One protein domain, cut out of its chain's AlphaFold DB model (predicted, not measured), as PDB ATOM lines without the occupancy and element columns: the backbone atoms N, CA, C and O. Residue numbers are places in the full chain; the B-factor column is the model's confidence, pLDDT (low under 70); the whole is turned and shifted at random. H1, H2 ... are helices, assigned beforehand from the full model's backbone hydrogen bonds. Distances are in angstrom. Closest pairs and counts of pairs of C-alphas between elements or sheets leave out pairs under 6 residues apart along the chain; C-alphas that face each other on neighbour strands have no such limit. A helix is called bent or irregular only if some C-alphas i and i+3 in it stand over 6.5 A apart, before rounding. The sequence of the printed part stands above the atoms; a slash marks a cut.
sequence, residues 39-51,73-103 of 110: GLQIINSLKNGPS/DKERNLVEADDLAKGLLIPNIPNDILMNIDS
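AT A GLANCE: This is residues 39 to 51 and 73 to 103 of the 110 residues of the protein "DUF4219 domain-containing protein/UBN2 domain-containing protein" of Artemisia annua (UniProt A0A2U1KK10). One long helix, H2, makes the spine of a rod; a short helix, H1, crosses it on one side of residues 77 to 85, and another short helix, H3, sits past its last end without touching either helix. Residues 91 to 97, of which 95 to 97 belong to H3, stand free where H2 gives way to H3. The printed part has 44 residues with three named helices in the order H1, H2, H3 and no named strand, and its class is all helix. It is loose, with a radius of gyration of the C-alphas of 11.9 A, and its C-alphas span 37 by 16 by 13 A.

IN THESE COORDINATES: H2, the longest helix, holds residues 73 to 92 and measures 28.6 A from first to last C-alpha, from Asp 73 at (233.016, 466.150, 495.981) to Asn 92 at (207.263, 456.297, 488.551). It is neither bent nor irregular, but only just: C-alphas 88 and 91 are 6.5 A apart. H1 holds residues 39 to 48 and measures 14.1 A; its first C-alpha, that of Gly 39, is at (223.800, 457.401, 486.640). H3 holds residues 95 to 103 and measures 12.0 A, ending at C-alpha 103 at (201.159, 447.381, 504.307).

HOW THE PARTS SIT: H2 touches H1 with residues 77 to 85 alone, and 15 pairs of C-alphas are within 8 A. The closest C-alphas of the two are those of Ile 42 and Ala 81, 4.7 A apart. Their centres are 8.4 A apart. Their lines stand at 72 degrees, only just about perpendicular. H2 and H3 are only just apart, with their closest C-alphas at 8.4 A. H1 and H3 are apart. In H1 and H3 every pair of O i and N i+4 is within hydrogen-bond range, and in H2 14 of 16 such pairs are.

THE WHOLE: The two C-alphas farthest apart are those of Asp 73 and Ser 103, at 37.9 A. From the first to the last printed C-alpha, Gly 39 to Ser 103, it is 30.4 A. Residues 52 to 72 are cut out and not printed, and C-alphas 51 and 73 are 14.5 A apart across the cut. The link from H1 to H2 runs across this cut; the link from H2 to H3, with 2 residues between them, is tight. The mean pLDDT of the printed part is 84.0, and one printed residue, Ser 51, is under 70.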
ATOM      1  N   GLY A  39     224.641 458.573 486.922       90.38
ATOM      2  CA  GLY A  39     223.800 457.401 486.640       90.38
ATOM      3  C   GLY A  39     224.284 456.077 487.245       90.38
ATOM      4  O   GLY A  39     223.476 455.250 487.668       90.38
ATOM      5  N   LEU A  40     225.601 455.871 487.347       90.50
ATOM      6  CA  LEU A  40     226.167 454.702 488.030       90.50
ATOM      7  C   LEU A  40     225.920 454.730 489.545       90.50
ATOM      8  O   LEU A  40     225.601 453.694 490.124       90.50
ATOM      9  N   GLN A  41     226.045 455.899 490.175       90.56
ATOM     10  CA  GLN A  41     225.801 456.083 491.607       90.56
ATOM     11  C   GLN A  41     224.307 455.964 491.919       90.56
ATOM     12  O   GLN A  41     223.952 455.290 492.879       90.56
ATOM     13  N   ILE A  42     223.432 456.494 491.056       91.31
ATOM     14  CA  ILE A  42     221.975 456.342 491.190       91.31
ATOM     15  C   ILE A  42     221.589 454.857 491.123       91.31
ATOM     16  O   ILE A  42     220.846 454.370 491.968       91.31
ATOM     17  N   ILE A  43     222.130 454.088 490.167       90.38
ATOM     18  CA  ILE A  43     221.886 452.633 490.095       90.38
ATOM     19  C   ILE A  43     222.411 451.912 491.336       90.38
ATOM     20  O   ILE A  43     221.766 450.980 491.819       90.38
ATOM     21  N   ASN A  44     223.574 452.321 491.846       87.94
ATOM     22  CA  ASN A  44     224.133 451.757 493.067       87.94
ATOM     23  C   ASN A  44     223.214 452.011 494.270       87.94
ATOM     24  O   ASN A  44     222.928 451.071 495.007       87.94
ATOM     25  N   SER A  45     222.701 453.236 494.405       88.50
ATOM     26  CA  SER A  45     221.743 453.635 495.441       88.50
ATOM     27  C   SER A  45     220.432 452.847 495.349       88.50
ATOM     28  O   SER A  45     219.966 452.254 496.315       88.50
ATOM     29  N   LEU A  46     219.876 452.713 494.142       87.31
ATOM     30  CA  LEU A  46     218.659 451.931 493.904       87.31
ATOM     31  C   LEU A  46     218.823 450.440 494.236       87.31
ATOM     32  O   LEU A  46     217.853 449.779 494.599       87.31
ATOM     33  N   LYS A  47     220.028 449.884 494.055       86.00
ATOM     34  CA  LYS A  47     220.299 448.457 494.270       86.00
ATOM     35  C   LYS A  47     220.640 448.136 495.723       86.00
ATOM     36  O   LYS A  47     220.202 447.105 496.224       86.00
ATOM     37  N   ASN A  48     221.461 448.971 496.348       84.81
ATOM     38  CA  ASN A  48     222.042 448.704 497.662       84.81
ATOM     39  C   ASN A  48     221.388 449.529 498.779       84.81
ATOM     40  O   ASN A  48     221.748 449.361 499.940       84.81
ATOM     41  N   GLY A  49     220.423 450.384 498.436       78.62
ATOM     42  CA  GLY A  49     219.877 451.389 499.335       78.62
ATOM     43  C   GLY A  49     220.718 452.670 499.331       78.62
ATOM     44  O   GLY A  49     221.800 452.701 498.730       78.62
ATOM     45  N   PRO A  50     220.223 453.730 499.995       78.75
ATOM     46  CA  PRO A  50     220.974 454.966 500.150       78.75
ATOM     47  C   PRO A  50     222.358 454.659 500.716       78.75
ATOM     48  O   PRO A  50     222.509 453.801 501.593       78.75
ATOM     49  N   SER A  51     223.369 455.338 500.190       69.00
ATOM     50  CA  SER A  51     224.759 455.120 500.564       69.00
ATOM     51  C   SER A  51     224.956 455.593 502.005       69.00
ATOM     52  O   SER A  51     225.355 456.723 502.261       69.00
ATOM     53  N   ASP A  73     233.803 466.216 497.234       70.94
ATOM     54  CA  ASP A  73     233.016 466.150 495.981       70.94
ATOM     55  C   ASP A  73     232.392 464.766 495.694       70.94
ATOM     56  O   ASP A  73     231.295 464.654 495.150       70.94
ATOM     57  N   LYS A  74     233.070 463.684 496.097       71.38
ATOM     58  CA  LYS A  74     232.557 462.309 495.993       71.38
ATOM     59  C   LYS A  74     231.369 462.025 496.918       71.38
ATOM     60  O   LYS A  74     230.441 461.351 496.491       71.38
ATOM     61  N   GLU A  75     231.402 462.508 498.154       73.31
ATOM     62  CA  GLU A  75     230.326 462.344 499.140       73.31
ATOM     63  C   GLU A  75     229.095 463.154 498.731       73.31
ATOM     64  O   GLU A  75     227.979 462.642 498.780       73.31
ATOM     65  N   ARG A  76     229.305 464.373 498.217       79.12
ATOM     66  CA  ARG A  76     228.230 465.207 497.668       79.12
ATOM     67  C   ARG A  76     227.495 464.497 496.531       79.12
ATOM     68  O   ARG A  76     226.271 464.435 496.544       79.12
ATOM     69  N   ASN A  77     228.244 463.892 495.609       84.19
ATOM     70  CA  ASN A  77     227.680 463.120 494.501       84.19
ATOM     71  C   ASN A  77     226.895 461.882 494.965       84.19
ATOM     72  O   ASN A  77     225.961 461.472 494.285       84.19
ATOM     73  N   LEU A  78     227.264 461.258 496.090       83.88
ATOM     74  CA  LEU A  78     226.518 460.118 496.633       83.88
ATOM     75  C   LEU A  78     225.181 460.557 497.229       83.88
ATOM     76  O   LEU A  78     224.161 459.955 496.912       83.88
ATOM     77  N   VAL A  79     225.181 461.625 498.030       84.62
ATOM     78  CA  VAL A  79     223.949 462.200 498.591       84.62
ATOM     79  C   VAL A  79     223.016 462.653 497.469       84.62
ATOM     80  O   VAL A  79     221.842 462.299 497.454       84.62
ATOM     81  N   GLU A  80     223.553 463.357 496.472       88.38
ATOM     82  CA  GLU A  80     222.784 463.785 495.304       88.38
ATOM     83  C   GLU A  80     222.239 462.590 494.511       88.38
ATOM     84  O   GLU A  80     221.078 462.590 494.110       88.38
ATOM     85  N   ALA A  81     223.031 461.532 494.326       88.69
ATOM     86  CA  ALA A  81     222.564 460.318 493.666       88.69
ATOM     87  C   ALA A  81     221.453 459.601 494.451       88.69
ATOM     88  O   ALA A  81     220.536 459.064 493.828       88.69
ATOM     89  N   ASP A  82     221.510 459.599 495.784       88.62
ATOM     90  CA  ASP A  82     220.466 459.036 496.646       88.62
ATOM     91  C   ASP A  82     219.158 459.837 496.537       88.62
ATOM     92  O   ASP A  82     218.074 459.257 496.407       88.62
ATOM     93  N   ASP A  83     219.244 461.168 496.531       89.38
ATOM     94  CA  ASP A  83     218.086 462.047 496.355       89.38
ATOM     95  C   ASP A  83     217.481 461.908 494.952       89.38
ATOM     96  O   ASP A  83     216.260 461.782 494.801       89.38
ATOM     97  N   LEU A  84     218.323 461.830 493.918       90.81
ATOM     98  CA  LEU A  84     217.893 461.561 492.545       90.81
ATOM     99  C   LEU A  84     217.256 460.174 492.416       90.81
ATOM    100  O   LEU A  84     216.238 460.033 491.738       90.81
ATOM    101  N   ALA A  85     217.795 459.151 493.083       89.75
ATOM    102  CA  ALA A  85     217.208 457.814 493.097       89.75
ATOM    103  C   ALA A  85     215.778 457.846 493.651       89.75
ATOM    104  O   ALA A  85     214.866 457.320 493.009       89.75
ATOM    105  N   LYS A  86     215.551 458.522 494.786       88.19
ATOM    106  CA  LYS A  86     214.210 458.700 495.371       88.19
ATOM    107  C   LYS A  86     213.283 459.496 494.454       88.19
ATOM    108  O   LYS A  86     212.160 459.059 494.198       88.19
ATOM    109  N   GLY A  87     213.765 460.620 493.922       87.75
ATOM    110  CA  GLY A  87     213.009 461.487 493.015       87.75
ATOM    111  C   GLY A  87     212.613 460.802 491.706       87.75
ATOM    112  O   GLY A  87     211.586 461.136 491.122       87.75
ATOM    113  N   LEU A  88     213.380 459.803 491.261       88.38
ATOM    114  CA  LEU A  88     213.041 458.975 490.107       88.38
ATOM    115  C   LEU A  88     212.142 457.791 490.465       88.38
ATOM    116  O   LEU A  88     211.362 457.363 489.622       88.38
ATOM    117  N   LEU A  89     212.236 457.232 491.670       86.25
ATOM    118  CA  LEU A  89     211.476 456.038 492.028       86.25
ATOM    119  C   LEU A  89     210.018 456.370 492.389       86.25
ATOM    120  O   LEU A  89     209.102 455.799 491.804       86.25
ATOM    121  N   ILE A  90     209.804 457.327 493.299       83.69
ATOM    122  CA  ILE A  90     208.484 457.651 493.874       83.69
ATOM    123  C   ILE A  90     207.429 458.002 492.808       83.69
ATOM    124  O   ILE A  90     206.367 457.385 492.819       83.69
ATOM    125  N   PRO A  91     207.673 458.925 491.854       83.62
ATOM    126  CA  PRO A  91     206.641 459.303 490.886       83.62
ATOM    127  C   PRO A  91     206.419 458.262 489.780       83.62
ATOM    128  O   PRO A  91     205.437 458.352 489.049       83.62
ATOM    129  N   ASN A  92     207.331 457.298 489.619       84.44
ATOM    130  CA  ASN A  92     207.263 456.297 488.551       84.44
ATOM    131  C   ASN A  92     206.754 454.935 489.034       84.44
ATOM    132  O   ASN A  92     206.598 454.029 488.209       84.44
ATOM    133  N   ILE A  93     206.482 454.786 490.333       85.94
ATOM    134  CA  ILE A  93     205.810 453.622 490.909       85.94
ATOM    135  C   ILE A  93     204.338 453.981 491.172       85.94
ATOM    136  O   ILE A  93     204.057 454.958 491.860       85.94
ATOM    137  N   PRO A  94     203.384 453.187 490.662       86.00
ATOM    138  CA  PRO A  94     201.969 453.337 490.985       86.00
ATOM    139  C   PRO A  94     201.669 453.249 492.493       86.00
ATOM    140  O   PRO A  94     202.197 452.382 493.193       86.00
ATOM    141  N   ASN A  95     200.766 454.106 492.983       84.00
ATOM    142  CA  ASN A  95     200.405 454.186 494.407       84.00
ATOM    143  C   ASN A  95     199.903 452.859 494.992       84.00
ATOM    144  O   ASN A  95     200.113 452.592 496.166       84.00
ATOM    145  N   ASP A  96     199.247 452.015 494.201       83.31
ATOM    146  CA  ASP A  96     198.802 450.685 494.620       83.31
ATOM    147  C   ASP A  96     199.972 449.738 494.918       83.31
ATOM    148  O   ASP A  96     199.856 448.869 495.777       83.31
ATOM    149  N   ILE A  97     201.110 449.900 494.242       82.75
ATOM    150  CA  ILE A  97     202.331 449.151 494.555       82.75
ATOM    151  C   ILE A  97     202.975 449.715 495.825       82.75
ATOM    152  O   ILE A  97     203.363 448.931 496.686       82.75
ATOM    153  N   LEU A  98     203.026 451.045 495.972       80.88
ATOM    154  CA  LEU A  98     203.531 451.698 497.189       80.88
ATOM    155  C   LEU A  98     202.725 451.282 498.429       80.88
ATOM    156  O   LEU A  98     203.299 450.770 499.381       80.88
ATOM    157  N   MET A  99     201.393 451.364 498.368       82.81
ATOM    158  CA  MET A  99     200.506 450.952 499.463       82.81
ATOM    159  C   MET A  99     200.677 449.477 499.850       82.81
ATOM    160  O   MET A  99     200.588 449.134 501.026       82.81
ATOM    161  N   ASN A 100     200.935 448.591 498.880       81.12
ATOM    162  CA  ASN A 100     201.220 447.189 499.185       81.12
ATOM    163  C   ASN A 100     202.536 447.041 499.961       81.12
ATOM    164  O   ASN A 100     202.584 446.267 500.914       81.12
ATOM    165  N   ILE A 101     203.586 447.782 499.593       78.19
ATOM    166  CA  ILE A 101     204.862 447.785 500.324       78.19
ATOM    167  C   ILE A 101     204.660 448.301 501.755       78.19
ATOM    168  O   ILE A 101     205.042 447.603 502.693       78.19
ATOM    169  N   ASP A 102     203.985 449.441 501.925       76.62
ATOM    170  CA  ASP A 102     203.721 450.045 503.240       76.62
ATOM    171  C   ASP A 102     202.914 449.101 504.146       76.62
ATOM    172  O   ASP A 102     203.180 448.967 505.342       76.62
ATOM    173  N   SER A 103     201.948 448.375 503.571       75.19
ATOM    174  CA  SER A 103     201.159 447.381 504.307       75.19
ATOM    175  C   SER A 103     201.998 446.191 504.790       75.19
ATOM    176  O   SER A 103     201.733 445.646 505.860       75.19
TER     177      SER A 103